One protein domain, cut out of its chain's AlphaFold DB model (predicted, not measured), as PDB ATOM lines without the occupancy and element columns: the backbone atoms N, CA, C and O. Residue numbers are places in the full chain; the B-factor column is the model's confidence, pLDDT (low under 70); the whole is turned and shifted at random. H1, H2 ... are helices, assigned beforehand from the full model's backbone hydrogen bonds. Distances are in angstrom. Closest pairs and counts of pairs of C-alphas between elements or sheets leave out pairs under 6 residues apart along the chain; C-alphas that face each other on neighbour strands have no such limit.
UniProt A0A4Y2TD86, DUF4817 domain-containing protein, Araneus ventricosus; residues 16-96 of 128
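What this domain is: This is residues 16 to 96 of the 128 residues of the protein "DUF4817 domain-containing protein" of Araneus ventricosus (UniProt A0A4Y2TD86). H3, H4 and H5 pack on one another at steep to nearly right angles, with the first part of H5 against both H3 and H4, while H1 lies off at the other end of the long axis and touches no helix. The short H2 is on the way from H1 to H3. The printed part has 81 residues with five named helices, H1 to H5 in chain order, and no named strand; the class is all helix. It is compact, with a radius of gyration of the C-alphas of 13.0 A, yet elongated in outline, 40 by 25 by 18 A.

How they stand to each other: Begin with H5, residues 79 to 91, the hub. With residues 81 to 85 alone it touches H3, residues 42 to 54, about perpendicular at 81 degrees; the closest C-alphas are those of Met 48 and Phe 81, 5.9 A apart. With residues 79 to 82 alone H5 touches H4, residues 59 to 69, about perpendicular at 75 degrees; look at C-alphas 59 and 81, the closest, 6.0 A apart. H3 and H4 touch at a steep tilt of 62 degrees, opposite ways, closest at C-alphas 52 and 62, 4.8 A apart. H2, residues 31 to 34, only just touches H5, by residues 83 to 87 alone, with 3 pairs of C-alphas within 8 A. H1, residues 16 to 25, is apart from H2, H3, H4 and H5. In H1, H3, H4 and H5 every O i to N i+4 pair is within hydrogen-bond range; H2 is too short for one.

Where its parts are: Find C-alpha 42 at (371.509, 245.710, 238.239); from there H3 runs 18.4 A to C-alpha 54. H5 spans 17.7 A and ends at C-alpha 91, (362.179, 241.735, 249.606). H4 spans 15.0 A, and H1 14.6 A from C-alpha 16 at (360.967, 226.673, 254.820).

The domain as a whole: The C-alphas farthest apart, of Tyr 25 and Pro 71, are 40.0 A apart. The printed part has no cut and no long link. Look for pLDDT under 70 at residues 16 to 36, 76 and 95 to 96.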
ATOM      1  N   MET A  16     360.773 225.388 255.494       50.31
ATOM      2  CA  MET A  16     360.967 226.673 254.820       50.31
ATOM      3  C   MET A  16     360.278 227.822 255.560       50.31
ATOM      4  O   MET A  16     360.864 228.895 255.684       50.31
ATOM      5  N   GLU A  17     359.070 227.614 256.084       53.41
ATOM      6  CA  GLU A  17     358.360 228.622 256.878       53.41
ATOM      7  C   GLU A  17     358.991 228.849 258.260       53.41
ATOM      8  O   GLU A  17     359.046 229.993 258.710       53.41
ATOM      9  N   SER A  18     359.551 227.825 258.914       56.28
ATOM     10  CA  SER A  18     360.290 228.004 260.173       56.28
ATOM     11  C   SER A  18     361.599 228.762 259.953       56.28
ATOM     12  O   SER A  18     361.897 229.697 260.693       56.28
ATOM     13  N   ILE A  19     362.326 228.452 258.873       56.19
ATOM     14  CA  ILE A  19     363.518 229.206 258.464       56.19
ATOM     15  C   ILE A  19     363.138 230.643 258.088       56.19
ATOM     16  O   ILE A  19     363.841 231.575 258.446       56.19
ATOM     17  N   LYS A  20     362.008 230.896 257.425       53.88
ATOM     18  CA  LYS A  20     361.562 232.281 257.196       53.88
ATOM     19  C   LYS A  20     361.256 232.983 258.523       53.88
ATOM     20  O   LYS A  20     361.738 234.091 258.745       53.88
ATOM     21  N   ARG A  21     360.508 232.344 259.427       52.62
ATOM     22  CA  ARG A  21     360.048 232.939 260.693       52.62
ATOM     23  C   ARG A  21     361.191 233.295 261.646       52.62
ATOM     24  O   ARG A  21     361.177 234.385 262.216       52.62
ATOM     25  N   ASP A  22     362.198 232.435 261.762       50.50
ATOM     26  CA  ASP A  22     363.364 232.674 262.626       50.50
ATOM     27  C   ASP A  22     364.269 233.797 262.078       50.50
ATOM     28  O   ASP A  22     364.933 234.516 262.833       50.50
ATOM     29  N   PHE A  23     364.238 234.026 260.760       47.91
ATOM     30  CA  PHE A  23     365.017 235.067 260.087       47.91
ATOM     31  C   PHE A  23     364.269 236.409 259.967       47.91
ATOM     32  O   PHE A  23     364.914 237.456 259.958       47.91
ATOM     33  N   TYR A  24     362.929 236.419 259.950       51.91
ATOM     34  CA  TYR A  24     362.131 237.654 260.041       51.91
ATOM     35  C   TYR A  24     362.174 238.284 261.448       51.91
ATOM     36  O   TYR A  24     362.053 239.501 261.573       51.91
ATOM     37  N   TYR A  25     362.400 237.496 262.507       41.09
ATOM     38  CA  TYR A  25     362.471 238.000 263.889       41.09
ATOM     39  C   TYR A  25     363.834 238.630 264.249       41.09
ATOM     40  O   TYR A  25     363.920 239.479 265.132       41.09
ATOM     41  N   THR A  26     364.907 238.283 263.531       45.84
ATOM     42  CA  THR A  26     366.276 238.778 263.779       45.84
ATOM     43  C   THR A  26     366.693 239.862 262.779       45.84
ATOM     44  O   THR A  26     367.807 239.871 262.257       45.84
ATOM     45  N   SER A  27     365.814 240.847 262.553       46.78
ATOM     46  CA  SER A  27     366.043 242.039 261.710       46.78
ATOM     47  C   SER A  27     367.274 242.901 262.097       46.78
ATOM     48  O   SER A  27     367.520 243.944 261.493       46.78
ATOM     49  N   SER A  28     368.080 242.479 263.071       45.09
ATOM     50  CA  SER A  28     369.389 243.030 263.436       45.09
ATOM     51  C   SER A  28     370.591 242.315 262.779       45.09
ATOM     52  O   SER A  28     371.716 242.784 262.934       45.09
ATOM     53  N   PHE A  29     370.392 241.252 261.987       42.94
ATOM     54  CA  PHE A  29     371.459 240.504 261.287       42.94
ATOM     55  C   PHE A  29     371.603 240.851 259.785       42.94
ATOM     56  O   PHE A  29     372.113 240.061 258.998       42.94
ATOM     57  N   LEU A  30     371.142 242.027 259.348       53.38
ATOM     58  CA  LEU A  30     371.009 242.413 257.928       53.38
ATOM     59  C   LEU A  30     372.225 243.065 257.210       53.38
ATOM     60  O   LEU A  30     372.172 243.139 255.973       53.38
ATOM     61  N   PRO A  31     373.323 243.514 257.863       52.72
ATOM     62  CA  PRO A  31     374.445 244.124 257.134       52.72
ATOM     63  C   PRO A  31     375.158 243.166 256.160       52.72
ATOM     64  O   PRO A  31     375.385 243.525 255.008       52.72
ATOM     65  N   TRP A  32     375.425 241.919 256.565       56.69
ATOM     66  CA  TRP A  32     376.216 240.966 255.761       56.69
ATOM     67  C   TRP A  32     375.487 240.421 254.517       56.69
ATOM     68  O   TRP A  32     376.123 240.058 253.529       56.69
ATOM     69  N   ILE A  33     374.149 240.381 254.529       56.06
ATOM     70  CA  ILE A  33     373.334 239.940 253.374       56.06
ATOM     71  C   ILE A  33     373.393 240.976 252.241       56.06
ATOM     72  O   ILE A  33     373.222 240.665 251.062       56.06
ATOM     73  N   SER A  34     373.657 242.220 252.621       57.97
ATOM     74  CA  SER A  34     373.598 243.417 251.793       57.97
ATOM     75  C   SER A  34     374.967 243.834 251.246       57.97
ATOM     76  O   SER A  34     375.059 244.554 250.248       57.97
ATOM     77  N   GLU A  35     376.028 243.382 251.909       64.94
ATOM     78  CA  GLU A  35     377.411 243.747 251.642       64.94
ATOM     79  C   GLU A  35     377.911 243.154 250.312       64.94
ATOM     80  O   GLU A  35     377.671 241.991 249.976       64.94
ATOM     81  N   GLY A  36     378.567 243.990 249.502       69.31
ATOM     82  CA  GLY A  36     379.110 243.620 248.187       69.31
ATOM     83  C   GLY A  36     378.118 243.657 247.017       69.31
ATOM     84  O   GLY A  36     378.542 243.628 245.865       69.31
ATOM     85  N   MET A  37     376.804 243.787 247.251       73.12
ATOM     86  CA  MET A  37     375.836 243.917 246.147       73.12
ATOM     87  C   MET A  37     375.950 245.253 245.410       73.12
ATOM     88  O   MET A  37     375.622 245.330 244.230       73.12
ATOM     89  N   ALA A  38     376.401 246.315 246.079       75.25
ATOM     90  CA  ALA A  38     376.588 247.626 245.454       75.25
ATOM     91  C   ALA A  38     377.672 247.620 244.361       75.25
ATOM     92  O   ALA A  38     377.641 248.464 243.473       75.25
ATOM     93  N   THR A  39     378.594 246.653 244.400       82.81
ATOM     94  CA  THR A  39     379.694 246.510 243.435       82.81
ATOM     95  C   THR A  39     379.225 246.017 242.063       82.81
ATOM     96  O   THR A  39     379.941 246.182 241.083       82.81
ATOM     97  N   TYR A  40     378.023 245.444 241.980       83.56
ATOM     98  CA  TYR A  40     377.451 244.919 240.741       83.56
ATOM     99  C   TYR A  40     376.363 245.842 240.202       83.56
ATOM    100  O   TYR A  40     375.501 246.319 240.952       83.56
ATOM    101  N   CYS A  41     376.339 246.043 238.885       87.69
ATOM    102  CA  CYS A  41     375.213 246.726 238.260       87.69
ATOM    103  C   CYS A  41     373.948 245.851 238.324       87.69
ATOM    104  O   CYS A  41     374.006 244.631 238.486       87.69
ATOM    105  N   ASN A  42     372.769 246.460 238.179       88.06
ATOM    106  CA  ASN A  42     371.509 245.710 238.239       88.06
ATOM    107  C   ASN A  42     371.409 244.625 237.154       88.06
ATOM    108  O   ASN A  42     370.826 243.574 237.408       88.06
ATOM    109  N   GLN A  43     372.021 244.842 235.985       89.94
ATOM    110  CA  GLN A  43     372.079 243.834 234.927       89.94
ATOM    111  C   GLN A  43     372.911 242.617 235.347       89.94
ATOM    112  O   GLN A  43     372.458 241.489 235.196       89.94
ATOM    113  N   GLU A  44     374.085 242.828 235.944       91.31
ATOM    114  CA  GLU A  44     374.915 241.735 236.462       91.31
ATOM    115  C   GLU A  44     374.194 240.950 237.553       91.31
ATOM    116  O   GLU A  44     374.242 239.726 237.554       91.31
ATOM    117  N   LYS A  45     373.458 241.631 238.438       90.38
ATOM    118  CA  LYS A  45     372.645 240.967 239.466       90.38
ATOM    119  C   LYS A  45     371.552 240.089 238.862       90.38
ATOM    120  O   LYS A  45     371.343 238.971 239.327       90.38
ATOM    121  N   ALA A  46     370.872 240.578 237.825       92.19
ATOM    122  CA  ALA A  46     369.849 239.814 237.118       92.19
ATOM    123  C   ALA A  46     370.452 238.599 236.397       92.19
ATOM    124  O   ALA A  46     369.940 237.490 236.536       92.19
ATOM    125  N   ASP A  47     371.576 238.783 235.704       93.62
ATOM    126  CA  ASP A  47     372.291 237.702 235.026       93.62
ATOM    127  C   ASP A  47     372.795 236.647 236.025       93.62
ATOM    128  O   ASP A  47     372.692 235.446 235.773       93.62
ATOM    129  N   MET A  48     373.294 237.073 237.190       93.12
ATOM    130  CA  MET A  48     373.687 236.168 238.270       93.12
ATOM    131  C   MET A  48     372.488 235.373 238.795       93.12
ATOM    132  O   MET A  48     372.560 234.149 238.887       93.12
ATOM    133  N   HIS A  49     371.371 236.042 239.086       93.31
ATOM    134  CA  HIS A  49     370.146 235.378 239.529       93.31
ATOM    135  C   HIS A  49     369.638 234.366 238.492       93.31
ATOM    136  O   HIS A  49     369.264 233.248 238.847       93.31
ATOM    137  N   PHE A  50     369.694 234.720 237.205       94.25
ATOM    138  CA  PHE A  50     369.330 233.826 236.111       94.25
ATOM    139  C   PHE A  50     370.211 232.567 236.075       94.25
ATOM    140  O   PHE A  50     369.686 231.458 235.990       94.25
ATOM    141  N   MET A  51     371.538 232.704 236.208       95.50
ATOM    142  CA  MET A  51     372.442 231.544 236.274       95.50
ATOM    143  C   MET A  51     372.205 230.677 237.503       95.50
ATOM    144  O   MET A  51     372.305 229.456 237.418       95.50
ATOM    145  N   TYR A  52     371.878 231.292 238.637       94.38
ATOM    146  CA  TYR A  52     371.542 230.561 239.853       94.38
ATOM    147  C   TYR A  52     370.262 229.733 239.689       94.38
ATOM    148  O   TYR A  52     370.219 228.577 240.112       94.38
ATOM    149  N   GLY A  53     369.260 230.283 238.996       93.94
ATOM    150  CA  GLY A  53     368.066 229.544 238.584       93.94
ATOM    151  C   GLY A  53     368.388 228.388 237.632       93.94
ATOM    152  O   GLY A  53     367.948 227.266 237.868       93.94
ATOM    153  N   LEU A  54     369.217 228.622 236.606       95.31
ATOM    154  CA  LEU A  54     369.661 227.569 235.677       95.31
ATOM    155  C   LEU A  54     370.427 226.438 236.371       95.31
ATOM    156  O   LEU A  54     370.302 225.279 235.988       95.31
ATOM    157  N   ALA A  55     371.205 226.772 237.396       95.50
ATOM    158  CA  ALA A  55     371.945 225.816 238.207       95.50
ATOM    159  C   ALA A  55     371.082 225.124 239.278       95.50
ATOM    160  O   ALA A  55     371.630 224.444 240.147       95.50
ATOM    161  N   ASN A  56     369.756 225.310 239.255       93.75
ATOM    162  CA  ASN A  56     368.816 224.758 240.231       93.75
ATOM    163  C   ASN A  56     369.203 225.083 241.690       93.75
ATOM    164  O   ASN A  56     369.163 224.223 242.569       93.75
ATOM    165  N   GLY A  57     369.659 226.315 241.934       90.62
ATOM    166  CA  GLY A  57     370.093 226.774 243.254       90.62
ATOM    167  C   GLY A  57     371.506 226.344 243.664       90.62
ATOM    168  O   GLY A  57     371.915 226.581 244.796       90.62
ATOM    169  N   ASN A  58     372.296 225.730 242.778       92.69
ATOM    170  CA  ASN A  58     373.688 225.402 243.080       92.69
ATOM    171  C   ASN A  58     374.618 226.578 242.748       92.69
ATOM    172  O   ASN A  58     374.918 226.838 241.584       92.69
ATOM    173  N   ALA A  59     375.148 227.250 243.772       91.38
ATOM    174  CA  ALA A  59     376.021 228.408 243.585       91.38
ATOM    175  C   ALA A  59     377.349 228.089 242.873       91.38
ATOM    176  O   ALA A  59     377.878 228.940 242.164       91.38
ATOM    177  N   LEU A  60     377.898 226.879 243.041       92.81
ATOM    178  CA  LEU A  60     379.154 226.485 242.387       92.81
ATOM    179  C   LEU A  60     378.957 226.314 240.881       92.81
ATOM    180  O   LEU A  60     379.751 226.808 240.082       92.81
ATOM    181  N   GLU A  61     377.870 225.647 240.503       94.06
ATOM    182  CA  GLU A  61     377.537 225.465 239.095       94.06
ATOM    183  C   GLU A  61     377.078 226.785 238.460       94.06
ATOM    184  O   GLU A  61     377.481 227.102 237.343       94.06
ATOM    185  N   ALA A  62     376.336 227.616 239.199       94.50
ATOM    186  CA  ALA A  62     375.958 228.959 238.764       94.50
ATOM    187  C   ALA A  62     377.183 229.822 238.445       94.50
ATOM    188  O   ALA A  62     377.221 230.488 237.414       94.50
ATOM    189  N   GLU A  63     378.212 229.776 239.293       94.06
ATOM    190  CA  GLU A  63     379.465 230.489 239.066       94.06
ATOM    191  C   GLU A  63     380.184 229.990 237.806       94.06
ATOM    192  O   GLU A  63     380.642 230.797 236.992       94.06
ATOM    193  N   ARG A  64     380.252 228.665 237.614       93.88
ATOM    194  CA  ARG A  64     380.857 228.051 236.426       93.88
ATOM    195  C   ARG A  64     380.148 228.510 235.149       93.88
ATOM    196  O   ARG A  64     380.809 228.949 234.208       93.88
ATOM    197  N   LEU A  65     378.815 228.459 235.140       94.50
ATOM    198  CA  LEU A  65     377.979 228.906 234.022       94.50
ATOM    199  C   LEU A  65     378.117 230.411 233.772       94.50
ATOM    200  O   LEU A  65     378.233 230.842 232.624       94.50
ATOM    201  N   TYR A  66     378.157 231.217 234.836       94.12
ATOM    202  CA  TYR A  66     378.311 232.664 234.736       94.12
ATOM    203  C   TYR A  66     379.672 233.047 234.147       94.12
ATOM    204  O   TYR A  66     379.717 233.829 233.199       94.12
ATOM    205  N   ARG A  67     380.774 232.455 234.632       93.25
ATOM    206  CA  ARG A  67     382.123 232.676 234.077       93.25
ATOM    207  C   ARG A  67     382.227 232.224 232.622       93.25
ATOM    208  O   ARG A  67     382.834 232.919 231.812       93.25
ATOM    209  N   GLN A  68     381.613 231.092 232.279       92.75
ATOM    210  CA  GLN A  68     381.588 230.585 230.906       92.75
ATOM    211  C   GLN A  68     380.835 231.529 229.958       92.75
ATOM    212  O   GLN A  68     381.276 231.755 228.833       92.75
ATOM    213  N   ARG A  69     379.706 232.091 230.404       93.81
ATOM    214  CA  ARG A  69     378.860 232.971 229.586       93.81
ATOM    215  C   ARG A  69     379.354 234.416 229.544       93.81
ATOM    216  O   ARG A  69     379.160 235.087 228.534       93.81
ATOM    217  N   PHE A  70     380.020 234.887 230.597       91.00
ATOM    218  CA  PHE A  70     380.539 236.251 230.699       91.00
ATOM    219  C   PHE A  70     382.034 236.270 231.060       91.00
ATOM    220  O   PHE A  70     382.392 236.696 232.159       91.00
ATOM    221  N   PRO A  71     382.940 235.904 230.133       86.44
ATOM    222  CA  PRO A  71     384.370 235.758 230.434       86.44
ATOM    223  C   PRO A  71     385.062 237.038 230.922       86.44
ATOM    224  O   PRO A  71     386.124 236.976 231.531       86.44
ATOM    225  N   ARG A  72     384.480 238.211 230.636       88.44
ATOM    226  CA  ARG A  72     385.022 239.524 231.026       88.44
ATOM    227  C   ARG A  72     384.505 240.034 232.373       88.44
ATOM    228  O   ARG A  72     384.979 241.065 232.836       88.44
ATOM    229  N   ARG A  73     383.515 239.372 232.979       86.38
ATOM    230  CA  ARG A  73     382.911 239.813 234.242       86.38
ATOM    231  C   ARG A  73     383.520 239.042 235.406       86.38
ATOM    232  O   ARG A  73     383.537 237.813 235.399       86.38
ATOM    233  N   HIS A  74     384.004 239.766 236.410       78.00
ATOM    234  CA  HIS A  74     384.588 239.164 237.603       78.00
ATOM    235  C   HIS A  74     383.498 238.773 238.605       78.00
ATOM    236  O   HIS A  74     382.660 239.594 238.979       78.00
ATOM    237  N   VAL A  75     383.533 237.528 239.079       74.94
ATOM    238  CA  VAL A  75     382.713 237.085 240.211       74.94
ATOM    239  C   VAL A  75     383.602 237.078 241.443       74.94
ATOM    240  O   VAL A  75     384.563 236.320 241.511       74.94
ATOM    241  N   THR A  76     383.301 237.947 242.401       67.94
ATOM    242  CA  THR A  76     384.150 238.179 243.576       67.94
ATOM    243  C   THR A  76     383.788 237.232 244.718       67.94
ATOM    244  O   THR A  76     384.646 236.894 245.524       67.94
ATOM    245  N   ASP A  77     382.534 236.771 244.775       81.25
ATOM    246  CA  ASP A  77     382.052 235.851 245.806       81.25
ATOM    247  C   ASP A  77     380.932 234.950 245.262       81.25
ATOM    248  O   ASP A  77     379.888 235.429 244.813       81.25
ATOM    249  N   ARG A  78     381.119 233.630 245.358       86.50
ATOM    250  CA  ARG A  78     380.112 232.618 245.007       86.50
ATOM    251  C   ARG A  78     378.834 232.752 245.838       86.50
ATOM    252  O   ARG A  78     377.743 232.480 245.343       86.50
ATOM    253  N   LYS A  79     378.927 233.218 247.085       86.88
ATOM    254  CA  LYS A  79     377.743 233.435 247.930       86.88
ATOM    255  C   LYS A  79     376.847 234.557 247.401       86.88
ATOM    256  O   LYS A  79     375.689 234.641 247.799       86.88
ATOM    257  N   MET A  80     377.335 235.401 246.485       87.62
ATOM    258  CA  MET A  80     376.537 236.481 245.900       87.62
ATOM    259  C   MET A  80     375.309 235.949 245.146       87.62
ATOM    260  O   MET A  80     374.245 236.559 245.224       87.62
ATOM    261  N   PHE A  81     375.415 234.789 244.491       90.62
ATOM    262  CA  PHE A  81     374.288 234.148 243.803       90.62
ATOM    263  C   PHE A  81     373.142 233.808 244.770       90.62
ATOM    264  O   PHE A  81     371.988 234.172 244.530       90.62
ATOM    265  N   GLU A  82     373.481 233.180 245.897       89.62
ATOM    266  CA  GLU A  82     372.532 232.808 246.951       89.62
ATOM    267  C   GLU A  82     371.907 234.054 247.581       89.62
ATOM    268  O   GLU A  82     370.684 234.150 247.696       89.62
ATOM    269  N   ARG A  83     372.734 235.051 247.930       86.69
ATOM    270  CA  ARG A  83     372.255 236.293 248.550       86.69
ATOM    271  C   ARG A  83     371.300 237.048 247.630       86.69
ATOM    272  O   ARG A  83     370.267 237.519 248.095       86.69
ATOM    273  N   LEU A  84     371.614 237.165 246.337       88.81
ATOM    274  CA  LEU A  84     370.745 237.836 245.366       88.81
ATOM    275  C   LEU A  84     369.394 237.132 245.247       88.81
ATOM    276  O   LEU A  84     368.363 237.799 245.246       88.81
ATOM    277  N   HIS A  85     369.391 235.799 245.187       89.75
ATOM    278  CA  HIS A  85     368.160 235.019 245.143       89.75
ATOM    279  C   HIS A  85     367.336 235.160 246.424       89.75
ATOM    280  O   HIS A  85     366.143 235.451 246.344       89.75
ATOM    281  N   TRP A  86     367.960 235.006 247.595       86.06
ATOM    282  CA  TRP A  86     367.276 235.134 248.881       86.06
ATOM    283  C   TRP A  86     366.649 236.514 249.032       86.06
ATOM    284  O   TRP A  86     365.488 236.654 249.401       86.06
ATOM    285  N   ARG A  87     367.402 237.547 248.670       83.56
ATOM    286  CA  ARG A  87     366.988 238.925 248.854       83.56
ATOM    287  C   ARG A  87     365.932 239.365 247.835       83.56
ATOM    288  O   ARG A  87     365.007 240.091 248.194       83.56
ATOM    289  N   LEU A  88     366.007 238.875 246.597       86.00
ATOM    290  CA  LEU A  88     364.920 239.037 245.630       86.00
ATOM    291  C   LEU A  88     363.656 238.298 246.089       86.00
ATOM    292  O   LEU A  88     362.570 238.854 245.996       86.00
ATOM    293  N   SER A  89     363.791 237.090 246.638       84.06
ATOM    294  CA  SER A  89     362.647 236.294 247.104       84.06
ATOM    295  C   SER A  89     362.014 236.849 248.384       84.06
ATOM    296  O   SER A  89     360.805 236.755 248.555       84.06
ATOM    297  N   GLY A  90     362.813 237.437 249.281       81.06
ATOM    298  CA  GLY A  90     362.344 237.988 250.552       81.06
ATOM    299  C   GLY A  90     361.831 239.427 250.461       81.06
ATOM    300  O   GLY A  90     360.856 239.769 251.122       81.06
ATOM    301  N   THR A  91     362.479 240.287 249.665       80.12
ATOM    302  CA  THR A  91     362.179 241.735 249.606       80.12
ATOM    303  C   THR A  91     361.697 242.201 248.227       80.12
ATOM    304  O   THR A  91     361.255 243.337 248.085       80.12
ATOM    305  N   GLY A  92     361.807 241.374 247.184       81.56
ATOM    306  CA  GLY A  92     361.404 241.744 245.822       81.56
ATOM    307  C   GLY A  92     362.329 242.744 245.118       81.56
ATOM    308  O   GLY A  92     362.012 243.196 244.023       81.56
ATOM    309  N   SER A  93     363.474 243.113 245.708       79.94
ATOM    310  CA  SER A  93     364.356 244.161 245.170       79.94
ATOM    311  C   SER A  93     365.837 243.851 245.356       79.94
ATOM    312  O   SER A  93     366.236 243.358 246.403       79.94
ATOM    313  N   PHE A  94     366.671 244.237 244.380       75.06
ATOM    314  CA  PHE A  94     368.141 244.220 244.445       75.06
ATOM    315  C   PHE A  94     368.779 245.512 245.005       75.06
ATOM    316  O   PHE A  94     370.009 245.605 245.107       75.06
ATOM    317  N   VAL A  95     367.978 246.499 245.424       66.50
ATOM    318  CA  VAL A  95     368.441 247.719 246.115       66.50
ATOM    319  C   VAL A  95     368.497 247.495 247.619       66.50
ATOM    320  O   VAL A  95     367.494 247.157 248.241       66.50
ATOM    321  N   THR A  96     369.684 247.522 248.218       61.75
ATOM    322  CA  THR A  96     369.783 247.585 249.679       61.75
ATOM    323  C   THR A  96     369.316 248.959 250.096       61.75
ATOM    324  O   THR A  96     369.681 249.930 249.441       61.75
TER     325      THR A  96